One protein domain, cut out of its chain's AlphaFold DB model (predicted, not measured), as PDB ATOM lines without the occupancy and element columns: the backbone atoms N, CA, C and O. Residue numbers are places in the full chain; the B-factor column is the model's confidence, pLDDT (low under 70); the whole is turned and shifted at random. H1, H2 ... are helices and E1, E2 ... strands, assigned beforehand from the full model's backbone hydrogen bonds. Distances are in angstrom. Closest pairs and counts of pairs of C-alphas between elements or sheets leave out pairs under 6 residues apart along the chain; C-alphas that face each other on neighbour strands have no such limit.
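This is residues 12 to 68, 86 to 99 and 114 to 140 of the 150 residues of an uncharacterized protein of Bacillus cohnii (UniProt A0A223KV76). A twisted wall of four antiparallel strands, in the order E2, E1, E5, E6, is the largest part, with helix H2 only grazing it near the end where E5 begins and helix H1 off the sheet, beyond the edge strand E2. The hairpin of E3 and E4 stands off one face of this sheet as a separate two-strand piece. The printed part has 98 residues with two named helices and six named strands, E1 H1 E2 E3 E4 H2 E5 E6 along the chain; the class is mixed, helices and strands, with under half of the residues in named elements. The whole is only just compact, close to loose, with a radius of gyration of the C-alphas of 15.1 A and spans of 44 by 35 by 24 A.

Start with E1, residues 23 to 28, an inner strand, and E2, residues 58 to 63, its antiparallel neighbour at the edge: N 25 and O 61 are 2.8 A apart, within hydrogen-bond range. E5, residues 129 to 133, is the other antiparallel neighbour of E1, with N 26 and O 130 at 2.8 A. E6, residues 136 to 139, forms a hairpin with E5 and is the other edge strand; look at N 138 and O 131, 2.8 A. From edge to edge the strands' lines turn by 64 degrees. H2, residues 119 to 127, is on this sheet but only grazes it, with residues 125 to 127; its closest C-alphas to E6 are those of Gln 127 and Tyr 139, 7.1 A. H1, residues 37 to 45, is not on the sheet. E3, residues 86 to 88, and E4, residues 94 to 99, form an antiparallel hairpin, with N 86 and O 95 at 2.8 A; both are apart from the four strands of the larger sheet. In H1 and H2 every O i to N i+4 pair is within hydrogen-bond range.

Find C-alpha 23 at (128.464, 116.863, 98.337); from there E1 runs 16.4 A to C-alpha 28. E2 and E4 are each 16.5 A long, and E5 13.4 A. H1 runs 12.4 A from C-alpha 37 at (142.282, 109.988, 122.052), and H2 12.2 A. E3 is three residues long, and E6 ends at C-alpha 139, at (118.944, 121.518, 106.247).

The two C-alphas farthest apart, those of His 16 and Asn 34, are 44.5 A from each other. Residues 69 to 85 are not printed, with 6.5 A from C-alpha 68 to C-alpha 86; residues 100 to 113 are not printed either, with 9.6 A from C-alpha 99 to C-alpha 114. Of the links that are printed whole, H1 to E2 is long, residues 46 to 57. The mean pLDDT of the printed part is 75.3, and 39 residues are under 70, among them residues 12 to 20, 30 to 42 and 44 to 56.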
ATOM      1  N   ASN A  12     124.717 103.561  95.529       65.25
ATOM      2  CA  ASN A  12     123.527 103.355  94.721       65.25
ATOM      3  C   ASN A  12     123.891 102.480  93.522       65.25
ATOM      4  O   ASN A  12     124.863 102.754  92.817       65.25
ATOM      5  N   ASP A  13     123.029 101.512  93.220       59.38
ATOM      6  CA  ASP A  13     123.129 100.627  92.053       59.38
ATOM      7  C   ASP A  13     122.975 101.350  90.699       59.38
ATOM      8  O   ASP A  13     122.953 100.709  89.642       59.38
ATOM      9  N   TYR A  14     122.893 102.687  90.695       56.25
ATOM     10  CA  TYR A  14     122.893 103.509  89.488       56.25
ATOM     11  C   TYR A  14     124.267 103.449  88.803       56.25
ATOM     12  O   TYR A  14     125.092 104.362  88.867       56.25
ATOM     13  N   LYS A  15     124.494 102.346  88.084       51.94
ATOM     14  CA  LYS A  15     125.468 102.265  86.998       51.94
ATOM     15  C   LYS A  15     125.132 103.394  86.026       51.94
ATOM     16  O   LYS A  15     124.037 103.414  85.479       51.94
ATOM     17  N   HIS A  16     126.092 104.290  85.817       51.44
ATOM     18  CA  HIS A  16     126.020 105.489  84.974       51.44
ATOM     19  C   HIS A  16     125.424 106.734  85.635       51.44
ATOM     20  O   HIS A  16     124.289 107.109  85.364       51.44
ATOM     21  N   VAL A  17     126.262 107.484  86.354       55.09
ATOM     22  CA  VAL A  17     126.099 108.942  86.412       55.09
ATOM     23  C   VAL A  17     127.420 109.608  86.047       55.09
ATOM     24  O   VAL A  17     128.413 109.500  86.757       55.09
ATOM     25  N   ALA A  18     127.417 110.270  84.889       50.50
ATOM     26  CA  ALA A  18     128.543 111.018  84.331       50.50
ATOM     27  C   ALA A  18     128.787 112.372  85.033       50.50
ATOM     28  O   ALA A  18     129.780 113.033  84.751       50.50
ATOM     29  N   ASN A  19     127.913 112.772  85.963       56.72
ATOM     30  CA  ASN A  19     128.085 113.965  86.788       56.72
ATOM     31  C   ASN A  19     128.627 113.584  88.166       56.72
ATOM     32  O   ASN A  19     127.878 113.263  89.090       56.72
ATOM     33  N   ILE A  20     129.951 113.631  88.291       64.50
ATOM     34  CA  ILE A  20     130.642 113.618  89.579       64.50
ATOM     35  C   ILE A  20     130.401 114.992  90.214       64.50
ATOM     36  O   ILE A  20     131.067 115.968  89.872       64.50
ATOM     37  N   SER A  21     129.415 115.082  91.102       75.50
ATOM     38  CA  SER A  21     129.170 116.274  91.918       75.50
ATOM     39  C   SER A  21     129.601 116.002  93.354       75.50
ATOM     40  O   SER A  21     129.285 114.951  93.914       75.50
ATOM     41  N   ASN A  22     130.341 116.944  93.941       85.06
ATOM     42  CA  ASN A  22     130.800 116.844  95.323       85.06
ATOM     43  C   ASN A  22     129.712 117.348  96.272       85.06
ATOM     44  O   ASN A  22     129.288 118.502  96.183       85.06
ATOM     45  N   TYR A  23     129.315 116.500  97.212       87.50
ATOM     46  CA  TYR A  23     128.464 116.863  98.337       87.50
ATOM     47  C   TYR A  23     129.339 117.043  99.571       87.50
ATOM     48  O   TYR A  23     130.099 116.145  99.938       87.50
ATOM     49  N   TYR A  24     129.227 118.204 100.209       88.56
ATOM     50  CA  TYR A  24     129.912 118.513 101.457       88.56
ATOM     51  C   TYR A  24     128.907 118.364 102.589       88.56
ATOM     52  O   TYR A  24     127.961 119.141 102.693       88.56
ATOM     53  N   ILE A  25     129.083 117.350 103.423       89.19
ATOM     54  CA  ILE A  25     128.140 117.013 104.483       89.19
ATOM     55  C   ILE A  25     128.764 117.383 105.807       89.19
ATOM     56  O   ILE A  25     129.850 116.916 106.132       89.19
ATOM     57  N   TYR A  26     128.081 118.223 106.563       89.12
ATOM     58  CA  TYR A  26     128.560 118.747 107.825       89.12
ATOM     59  C   TYR A  26     127.749 118.142 108.954       89.12
ATOM     60  O   TYR A  26     126.521 118.130 108.900       89.12
ATOM     61  N   VAL A  27     128.446 117.654 109.976       88.88
ATOM     62  CA  VAL A  27     127.851 117.048 111.163       88.88
ATOM     63  C   VAL A  27     128.385 117.735 112.417       88.88
ATOM     64  O   VAL A  27     129.597 117.903 112.564       88.88
ATOM     65  N   LYS A  28     127.482 118.141 113.308       86.69
ATOM     66  CA  LYS A  28     127.788 118.735 114.614       86.69
ATOM     67  C   LYS A  28     127.848 117.645 115.674       86.69
ATOM     68  O   LYS A  28     126.884 116.891 115.839       86.69
ATOM     69  N   ASP A  29     128.947 117.592 116.422       75.62
ATOM     70  CA  ASP A  29     129.082 116.705 117.577       75.62
ATOM     71  C   ASP A  29     129.418 117.502 118.839       75.62
ATOM     72  O   ASP A  29     130.348 118.296 118.862       75.62
ATOM     73  N   PHE A  30     128.645 117.318 119.907       67.62
ATOM     74  CA  PHE A  30     128.635 118.236 121.053       67.62
ATOM     75  C   PHE A  30     129.684 117.928 122.136       67.62
ATOM     76  O   PHE A  30     129.713 118.603 123.161       67.62
ATOM     77  N   HIS A  31     130.558 116.935 121.943       60.59
ATOM     78  CA  HIS A  31     131.478 116.469 122.992       60.59
ATOM     79  C   HIS A  31     132.957 116.391 122.585       60.59
ATOM     80  O   HIS A  31     133.686 115.490 123.002       60.59
ATOM     81  N   THR A  32     133.459 117.391 121.859       51.38
ATOM     82  CA  THR A  32     134.910 117.550 121.640       51.38
ATOM     83  C   THR A  32     135.649 118.313 122.744       51.38
ATOM     84  O   THR A  32     136.873 118.340 122.719       51.38
ATOM     85  N   SER A  33     134.977 118.880 123.755       45.47
ATOM     86  CA  SER A  33     135.670 119.638 124.817       45.47
ATOM     87  C   SER A  33     136.448 118.774 125.823       45.47
ATOM     88  O   SER A  33     137.259 119.315 126.562       45.47
ATOM     89  N   ASN A  34     136.255 117.448 125.826       45.94
ATOM     90  CA  ASN A  34     136.988 116.494 126.677       45.94
ATOM     91  C   ASN A  34     137.285 115.166 125.947       45.94
ATOM     92  O   ASN A  34     137.272 114.096 126.559       45.94
ATOM     93  N   SER A  35     137.479 115.186 124.624       49.12
ATOM     94  CA  SER A  35     137.588 113.942 123.857       49.12
ATOM     95  C   SER A  35     138.848 113.156 124.226       49.12
ATOM     96  O   SER A  35     139.973 113.605 124.002       49.12
ATOM     97  N   SER A  36     138.648 111.945 124.744       53.56
ATOM     98  CA  SER A  36     139.658 110.893 124.760       53.56
ATOM     99  C   SER A  36     140.289 110.734 123.368       53.56
ATOM    100  O   SER A  36     139.632 110.966 122.350       53.56
ATOM    101  N   LYS A  37     141.551 110.283 123.306       56.59
ATOM    102  CA  LYS A  37     142.282 109.988 122.052       56.59
ATOM    103  C   LYS A  37     141.501 109.110 121.057       56.59
ATOM    104  O   LYS A  37     141.824 109.072 119.880       56.59
ATOM    105  N   GLU A  38     140.498 108.374 121.527       55.50
ATOM    106  CA  GLU A  38     139.683 107.464 120.723       55.50
ATOM    107  C   GLU A  38     138.689 108.198 119.812       55.50
ATOM    108  O   GLU A  38     138.497 107.788 118.669       55.50
ATOM    109  N   ALA A  39     138.081 109.294 120.281       60.41
ATOM    110  CA  ALA A  39     137.123 110.045 119.470       60.41
ATOM    111  C   ALA A  39     137.827 110.817 118.345       60.41
ATOM    112  O   ALA A  39     137.317 110.838 117.229       60.41
ATOM    113  N   SER A  40     139.025 111.367 118.588       62.88
ATOM    114  CA  SER A  40     139.844 111.957 117.517       62.88
ATOM    115  C   SER A  40     140.186 110.922 116.443       62.88
ATOM    116  O   SER A  40     139.930 111.171 115.272       62.88
ATOM    117  N   SER A  41     140.614 109.715 116.838       63.81
ATOM    118  CA  SER A  41     140.947 108.646 115.888       63.81
ATOM    119  C   SER A  41     139.767 108.210 115.015       63.81
ATOM    120  O   SER A  41     139.969 107.836 113.863       63.81
ATOM    121  N   PHE A  42     138.534 108.250 115.534       69.06
ATOM    122  CA  PHE A  42     137.333 107.973 114.739       69.06
ATOM    123  C   PHE A  42     137.134 109.015 113.629       69.06
ATOM    124  O   PHE A  42     136.927 108.653 112.471       69.06
ATOM    125  N   TYR A  43     137.226 110.300 113.973       71.75
ATOM    126  CA  TYR A  43     137.094 111.393 113.010       71.75
ATOM    127  C   TYR A  43     138.230 111.386 111.981       71.75
ATOM    128  O   TYR A  43     137.973 111.520 110.784       71.75
ATOM    129  N   ASP A  44     139.457 111.133 112.430       69.19
ATOM    130  CA  ASP A  44     140.629 111.015 111.563       69.19
ATOM    131  C   ASP A  44     140.467 109.860 110.560       69.19
ATOM    132  O   ASP A  44     140.725 110.027 109.368       69.19
ATOM    133  N   ALA A  45     139.960 108.703 111.009       68.06
ATOM    134  CA  ALA A  45     139.696 107.551 110.145       68.06
ATOM    135  C   ALA A  45     138.614 107.826 109.087       68.06
ATOM    136  O   ALA A  45     138.686 107.292 107.980       68.06
ATOM    137  N   LEU A  46     137.631 108.674 109.403       67.75
ATOM    138  CA  LEU A  46     136.597 109.112 108.462       67.75
ATOM    139  C   LEU A  46     137.048 110.259 107.547       67.75
ATOM    140  O   LEU A  46     136.242 110.739 106.751       67.75
ATOM    141  N   GLN A  47     138.305 110.708 107.661       66.94
ATOM    142  CA  GLN A  47     138.826 111.901 106.981       66.94
ATOM    143  C   GLN A  47     137.926 113.127 107.207       66.94
ATOM    144  O   GLN A  47     137.788 113.997 106.347       66.94
ATOM    145  N   LEU A  48     137.282 113.182 108.375       67.88
ATOM    146  CA  LEU A  48     136.383 114.256 108.754       67.88
ATOM    147  C   LEU A  48     137.212 115.502 109.064       67.88
ATOM    148  O   LEU A  48     137.757 115.641 110.158       67.88
ATOM    149  N   CYS A  49     137.305 116.427 108.109       59.69
ATOM    150  CA  CYS A  49     138.045 117.666 108.315       59.69
ATOM    151  C   CYS A  49     137.334 118.538 109.358       59.69
ATOM    152  O   CYS A  49     136.128 118.802 109.266       59.69
ATOM    153  N   SER A  50     138.089 119.030 110.339       58.28
ATOM    154  CA  SER A  50     137.657 120.151 111.162       58.28
ATOM    155  C   SER A  50     137.727 121.414 110.308       58.28
ATOM    156  O   SER A  50     138.763 122.072 110.245       58.28
ATOM    157  N   ASN A  51     136.634 121.763 109.634       53.72
ATOM    158  CA  ASN A  51     136.451 123.143 109.201       53.72
ATOM    159  C   ASN A  51     136.138 123.931 110.470       53.72
ATOM    160  O   ASN A  51     135.012 123.921 110.964       53.72
ATOM    161  N   VAL A  52     137.196 124.473 111.072       46.09
ATOM    162  CA  VAL A  52     137.178 125.124 112.378       46.09
ATOM    163  C   VAL A  52     136.368 126.419 112.274       46.09
ATOM    164  O   VAL A  52     136.900 127.488 112.008       46.09
ATOM    165  N   ILE A  53     135.057 126.320 112.484       50.56
ATOM    166  CA  ILE A  53     134.336 127.352 113.224       50.56
ATOM    167  C   ILE A  53     134.561 126.957 114.682       50.56
ATOM    168  O   ILE A  53     133.942 126.020 115.186       50.56
ATOM    169  N   GLU A  54     135.556 127.595 115.293       49.03
ATOM    170  CA  GLU A  54     136.204 127.247 116.569       49.03
ATOM    171  C   GLU A  54     135.221 127.114 117.752       49.03
ATOM    172  O   GLU A  54     135.525 126.460 118.745       49.03
ATOM    173  N   GLU A  55     134.003 127.641 117.605       55.06
ATOM    174  CA  GLU A  55     132.968 127.656 118.639       55.06
ATOM    175  C   GLU A  55     131.923 126.528 118.522       55.06
ATOM    176  O   GLU A  55     131.199 126.270 119.483       55.06
ATOM    177  N   GLU A  56     131.825 125.807 117.394       59.75
ATOM    178  CA  GLU A  56     130.625 124.994 117.112       59.75
ATOM    179  C   GLU A  56     130.832 123.489 116.850       59.75
ATOM    180  O   GLU A  56     129.858 122.791 116.580       59.75
ATOM    181  N   CYS A  57     132.042 122.940 116.983       75.06
ATOM    182  CA  CYS A  57     132.286 121.484 116.910       75.06
ATOM    183  C   CYS A  57     131.738 120.792 115.634       75.06
ATOM    184  O   CYS A  57     131.303 119.637 115.665       75.06
ATOM    185  N   TRP A  58     131.761 121.488 114.493       81.25
ATOM    186  CA  TRP A  58     131.394 120.915 113.197       81.25
ATOM    187  C   TRP A  58     132.538 120.094 112.589       81.25
ATOM    188  O   TRP A  58     133.731 120.387 112.755       81.25
ATOM    189  N   ARG A  59     132.160 119.051 111.852       82.50
ATOM    190  CA  ARG A  59     133.040 118.168 111.081       82.50
ATOM    191  C   ARG A  59     132.438 117.956 109.696       82.50
ATOM    192  O   ARG A  59     131.219 117.877 109.589       82.50
ATOM    193  N   SER A  60     133.256 117.876 108.648       84.06
ATOM    194  CA  SER A  60     132.755 117.750 107.269       84.06
ATOM    195  C   SER A  60     133.279 116.522 106.530       84.06
ATOM    196  O   SER A  60     134.485 116.281 106.547       84.06
ATOM    197  N   ILE A  61     132.391 115.807 105.835       85.19
ATOM    198  CA  ILE A  61     132.683 114.706 104.902       85.19
ATOM    199  C   ILE A  61     132.476 115.220 103.482       85.19
ATOM    200  O   ILE A  61     131.486 115.900 103.213       85.19
ATOM    201  N   VAL A  62     133.367 114.857 102.563       85.50
ATOM    202  CA  VAL A  62     133.156 115.072 101.126       85.50
ATOM    203  C   VAL A  62     132.833 113.739 100.468       85.50
ATOM    204  O   VAL A  62     133.600 112.788 100.592       85.50
ATOM    205  N   ILE A  63     131.708 113.672  99.756       83.12
ATOM    206  CA  ILE A  63     131.290 112.490  98.991       83.12
ATOM    207  C   ILE A  63     131.152 112.889  97.525       83.12
ATOM    208  O   ILE A  63     130.554 113.916  97.211       83.12
ATOM    209  N   ASN A  64     131.707 112.080  96.623       74.81
ATOM    210  CA  ASN A  64     131.826 112.390  95.194       74.81
ATOM    211  C   ASN A  64     130.957 111.497  94.284       74.81
ATOM    212  O   ASN A  64     131.254 111.333  93.102       74.81
ATOM    213  N   ARG A  65     129.881 110.903  94.815       70.81
ATOM    214  CA  ARG A  65     128.965 110.013  94.080       70.81
ATOM    215  C   ARG A  65     127.530 110.165  94.580       70.81
ATOM    216  O   ARG A  65     127.313 110.586  95.713       70.81
ATOM    217  N   LEU A  66     126.563 109.773  93.747       65.75
ATOM    218  CA  LEU A  66     125.179 109.590  94.183       65.75
ATOM    219  C   LEU A  66     125.128 108.365  95.094       65.75
ATOM    220  O   LEU A  66     125.019 107.243  94.621       65.75
ATOM    221  N   GLN A  67     125.304 108.576  96.386       77.19
ATOM    222  CA  GLN A  67     125.319 107.539  97.408       77.19
ATOM    223  C   GLN A  67     124.421 107.987  98.546       77.19
ATOM    224  O   GLN A  67     124.302 109.186  98.806       77.19
ATOM    225  N   SER A  68     123.807 107.034  99.232       88.50
ATOM    226  CA  SER A  68     123.144 107.349 100.490       88.50
ATOM    227  C   SER A  68     124.181 107.306 101.605       88.50
ATOM    228  O   SER A  68     125.022 106.406 101.653       88.50
ATOM    229  N   MET A  86     119.592 107.990 107.583       93.06
ATOM    230  CA  MET A  86     120.069 107.791 106.224       93.06
ATOM    231  C   MET A  86     119.583 108.931 105.339       93.06
ATOM    232  O   MET A  86     118.386 109.192 105.271       93.06
ATOM    233  N   VAL A  87     120.509 109.596 104.658       92.12
ATOM    234  CA  VAL A  87     120.231 110.650 103.686       92.12
ATOM    235  C   VAL A  87     120.509 110.118 102.292       92.12
ATOM    236  O   VAL A  87     121.626 109.684 102.008       92.12
ATOM    237  N   HIS A  88     119.524 110.213 101.411       88.94
ATOM    238  CA  HIS A  88     119.650 109.837 100.007       88.94
ATOM    239  C   HIS A  88     120.132 111.018  99.168       88.94
ATOM    240  O   HIS A  88     119.502 112.072  99.151       88.94
ATOM    241  N   LEU A  89     121.237 110.860  98.438       86.94
ATOM    242  CA  LEU A  89     121.694 111.855  97.461       86.94
ATOM    243  C   LEU A  89     121.289 111.419  96.043       86.94
ATOM    244  O   LEU A  89     121.500 110.256  95.688       86.94
ATOM    245  N   PRO A  90     120.735 112.320  95.205       83.75
ATOM    246  CA  PRO A  90     120.665 113.776  95.372       83.75
ATOM    247  C   PRO A  90     119.319 114.294  95.917       83.75
ATOM    248  O   PRO A  90     119.121 115.502  95.966       83.75
ATOM    249  N   THR A  91     118.367 113.415  96.252       87.00
ATOM    250  CA  THR A  91     116.990 113.810  96.610       87.00
ATOM    251  C   THR A  91     116.889 114.499  97.969       87.00
ATOM    252  O   THR A  91     115.920 115.205  98.227       87.00
ATOM    253  N   PHE A  92     117.891 114.301  98.828       87.50
ATOM    254  CA  PHE A  92     117.920 114.712 100.231       87.50
ATOM    255  C   PHE A  92     116.764 114.132 101.058       87.50
ATOM    256  O   PHE A  92     116.439 114.650 102.126       87.50
ATOM    257  N   GLU A  93     116.158 113.039 100.586       89.56
ATOM    258  CA  GLU A  93     115.191 112.271 101.362       89.56
ATOM    259  C   GLU A  93     115.883 111.629 102.562       89.56
ATOM    260  O   GLU A  93     117.043 111.215 102.480       89.56
ATOM    261  N   VAL A  94     115.165 111.556 103.681       90.88
ATOM    262  CA  VAL A  94     115.712 111.068 104.944       90.88
ATOM    263  C   VAL A  94     114.890 109.902 105.467       90.88
ATOM    264  O   VAL A  94     113.713 110.065 105.796       90.88
ATOM    265  N   ASP A  95     115.555 108.765 105.634       90.38
ATOM    266  CA  ASP A  95     115.030 107.625 106.372       90.38
ATOM    267  C   ASP A  95     115.603 107.597 107.786       90.38
ATOM    268  O   ASP A  95     116.793 107.824 108.008       90.38
ATOM    269  N   ILE A  96     114.749 107.278 108.756       90.62
ATOM    270  CA  ILE A  96     115.133 107.191 110.163       90.62
ATOM    271  C   ILE A  96     114.796 105.803 110.682       90.62
ATOM    272  O   ILE A  96     113.664 105.331 110.539       90.62
ATOM    273  N   TYR A  97     115.773 105.176 111.333       90.62
ATOM    274  CA  TYR A  97     115.641 103.849 111.920       90.62
ATOM    275  C   TYR A  97     116.078 103.847 113.382       90.62
ATOM    276  O   TYR A  97     117.026 104.528 113.767       90.62
ATOM    277  N   SER A  98     115.416 103.034 114.202       90.19
ATOM    278  CA  SER A  98     115.829 102.780 115.583       90.19
ATOM    279  C   SER A  98     116.345 101.361 115.733       90.19
ATOM    280  O   SER A  98     115.725 100.422 115.235       90.19
ATOM    281  N   TYR A  99     117.431 101.190 116.475       89.75
ATOM    282  CA  TYR A  99     117.977  99.891 116.826       89.75
ATOM    283  C   TYR A  99     118.151  99.767 118.336       89.75
ATOM    284  O   TYR A  99     118.708 100.653 118.989       89.75
ATOM    285  N   ASN A 114     108.975 102.541 114.129       53.94
ATOM    286  CA  ASN A 114     109.596 103.861 114.317       53.94
ATOM    287  C   ASN A 114     108.957 104.668 115.484       53.94
ATOM    288  O   ASN A 114     109.321 105.820 115.726       53.94
ATOM    289  N   TYR A 115     108.007 104.062 116.209       53.56
ATOM    290  CA  TYR A 115     107.047 104.671 117.129       53.56
ATOM    291  C   TYR A 115     107.559 104.956 118.551       53.56
ATOM    292  O   TYR A 115     106.817 105.534 119.336       53.56
ATOM    293  N   ASN A 116     108.808 104.619 118.892       67.69
ATOM    294  CA  ASN A 116     109.340 104.811 120.254       67.69
ATOM    295  C   ASN A 116     110.448 105.873 120.376       67.69
ATOM    296  O   ASN A 116     111.071 105.977 121.433       67.69
ATOM    297  N   ILE A 117     110.723 106.648 119.322       77.38
ATOM    298  CA  ILE A 117     111.634 107.799 119.411       77.38
ATOM    299  C   ILE A 117     110.799 109.078 119.424       77.38
ATOM    300  O   ILE A 117     109.990 109.297 118.518       77.38
ATOM    301  N   ASP A 118     111.033 109.905 120.442       85.31
ATOM    302  CA  ASP A 118     110.472 111.249 120.550       85.31
ATOM    303  C   ASP A 118     110.880 112.106 119.336       85.31
ATOM    304  O   ASP A 118     112.048 112.139 118.936       85.31
ATOM    305  N   ASP A 119     109.908 112.810 118.756       85.62
ATOM    306  CA  ASP A 119     110.110 113.743 117.645       85.62
ATOM    307  C   ASP A 119     111.143 114.818 117.986       85.62
ATOM    308  O   ASP A 119     111.897 115.246 117.109       85.62
ATOM    309  N   SER A 120     111.220 115.222 119.258       88.56
ATOM    310  CA  SER A 120     112.203 116.198 119.730       88.56
ATOM    311  C   SER A 120     113.641 115.706 119.518       88.56
ATOM    312  O   SER A 120     114.478 116.448 119.009       88.56
ATOM    313  N   VAL A 121     113.900 114.426 119.809       89.25
ATOM    314  CA  VAL A 121     115.208 113.780 119.632       89.25
ATOM    315  C   VAL A 121     115.552 113.675 118.152       89.25
ATOM    316  O   VAL A 121     116.688 113.928 117.758       89.25
ATOM    317  N   ILE A 122     114.580 113.317 117.313       89.62
ATOM    318  CA  ILE A 122     114.786 113.248 115.862       89.62
ATOM    319  C   ILE A 122     115.143 114.623 115.309       89.62
ATOM    320  O   ILE A 122     116.119 114.748 114.572       89.62
ATOM    321  N   LEU A 123     114.376 115.651 115.672       90.81
ATOM    322  CA  LEU A 123     114.617 117.011 115.208       90.81
ATOM    323  C   LEU A 123     115.997 117.508 115.653       90.81
ATOM    324  O   LEU A 123     116.730 118.060 114.835       90.81
ATOM    325  N   GLU A 124     116.375 117.253 116.906       91.12
ATOM    326  CA  GLU A 124     117.699 117.581 117.436       91.12
ATOM    327  C   GLU A 124     118.813 116.917 116.613       91.12
ATOM    328  O   GLU A 124     119.796 117.567 116.260       91.12
ATOM    329  N   LEU A 125     118.669 115.633 116.271       92.44
ATOM    330  CA  LEU A 125     119.660 114.910 115.477       92.44
ATOM    331  C   LEU A 125     119.730 115.398 114.025       92.44
ATOM    332  O   LEU A 125     120.824 115.507 113.478       92.44
ATOM    333  N   LEU A 126     118.596 115.729 113.406       92.94
ATOM    334  CA  LEU A 126     118.565 116.279 112.047       92.94
ATOM    335  C   LEU A 126     119.217 117.661 111.978       92.94
ATOM    336  O   LEU A 126     119.969 117.932 111.047       92.94
ATOM    337  N   GLN A 127     119.008 118.509 112.989       91.12
ATOM    338  CA  GLN A 127     119.637 119.834 113.084       91.12
ATOM    339  C   GLN A 127     121.161 119.776 113.237       91.12
ATOM    340  O   GLN A 127     121.846 120.770 112.997       91.12
ATOM    341  N   ARG A 128     121.715 118.614 113.602       91.00
ATOM    342  CA  ARG A 128     123.162 118.383 113.621       91.00
ATOM    343  C   ARG A 128     123.733 118.096 112.242       91.00
ATOM    344  O   ARG A 128     124.943 117.953 112.158       91.00
ATOM    345  N   ILE A 129     122.921 117.974 111.194       91.94
ATOM    346  CA  ILE A 129     123.381 117.628 109.849       91.94
ATOM    347  C   ILE A 129     122.912 118.697 108.860       91.94
ATOM    348  O   ILE A 129     121.727 119.011 108.774       91.94
ATOM    349  N   TYR A 130     123.837 119.218 108.059       91.75
ATOM    350  CA  TYR A 130     123.487 119.983 106.864       91.75
ATOM    351  C   TYR A 130     124.370 119.592 105.688       91.75
ATOM    352  O   TYR A 130     125.474 119.066 105.848       91.75
ATOM    353  N   ILE A 131     123.872 119.847 104.484       91.19
ATOM    354  CA  ILE A 131     124.529 119.441 103.245       91.19
ATOM    355  C   ILE A 131     124.725 120.673 102.380       91.19
ATOM    356  O   ILE A 131     123.768 121.384 102.087       91.19
ATOM    357  N   LYS A 132     125.963 120.924 101.963       89.88
ATOM    358  CA  LYS A 132     126.308 121.956 100.991       89.88
ATOM    359  C   LYS A 132     126.582 121.310  99.633       89.88
ATOM    360  O   LYS A 132     127.428 120.424  99.511       89.88
ATOM    361  N   HIS A 133     125.884 121.785  98.608       88.56
ATOM    362  CA  HIS A 133     126.048 121.365  97.218       88.56
ATOM    363  C   HIS A 133     125.765 122.555  96.295       88.56
ATOM    364  O   HIS A 133     124.749 123.224  96.467       88.56
ATOM    365  N   ASN A 134     126.663 122.839  95.343       86.44
ATOM    366  CA  ASN A 134     126.558 123.971  94.405       86.44
ATOM    367  C   ASN A 134     126.175 125.299  95.094       86.44
ATOM    368  O   ASN A 134     125.181 125.928  94.739       86.44
ATOM    369  N   ASP A 135     126.914 125.662  96.147       84.56
ATOM    370  CA  ASP A 135     126.691 126.853  96.990       84.56
ATOM    371  C   ASP A 135     125.330 126.959  97.695       84.56
ATOM    372  O   ASP A 135     125.054 127.944  98.377       84.56
ATOM    373  N   THR A 136     124.516 125.907  97.638       88.75
ATOM    374  CA  THR A 136     123.254 125.806  98.371       88.75
ATOM    375  C   THR A 136     123.451 124.974  99.631       88.75
ATOM    376  O   THR A 136     124.060 123.905  99.580       88.75
ATOM    377  N   ILE A 137     122.922 125.453 100.761       89.56
ATOM    378  CA  ILE A 137     122.879 124.714 102.028       89.56
ATOM    379  C   ILE A 137     121.478 124.131 102.203       89.56
ATOM    380  O   ILE A 137     120.486 124.855 102.173       89.56
ATOM    381  N   THR A 138     121.410 122.820 102.408       90.31
ATOM    382  CA  THR A 138     120.183 122.075 102.689       90.31
ATOM    383  C   THR A 138     120.207 121.601 104.134       90.31
ATOM    384  O   THR A 138     121.107 120.860 104.538       90.31
ATOM    385  N   TYR A 139     119.207 122.026 104.904       88.25
ATOM    386  CA  TYR A 139     118.944 121.518 106.247       88.25
ATOM    387  C   TYR A 139     117.980 120.343 106.166       88.25
ATOM    388  O   TYR A 139     117.010 120.379 105.406       88.25
ATOM    389  N   LEU A 140     118.237 119.308 106.961       88.12
ATOM    390  CA  LEU A 140     117.376 118.138 106.983       88.12
ATOM    391  C   LEU A 140     116.146 118.395 107.853       88.12
ATOM    392  O   LEU A 140     116.224 118.975 108.936       88.12
TER     393      LEU A 140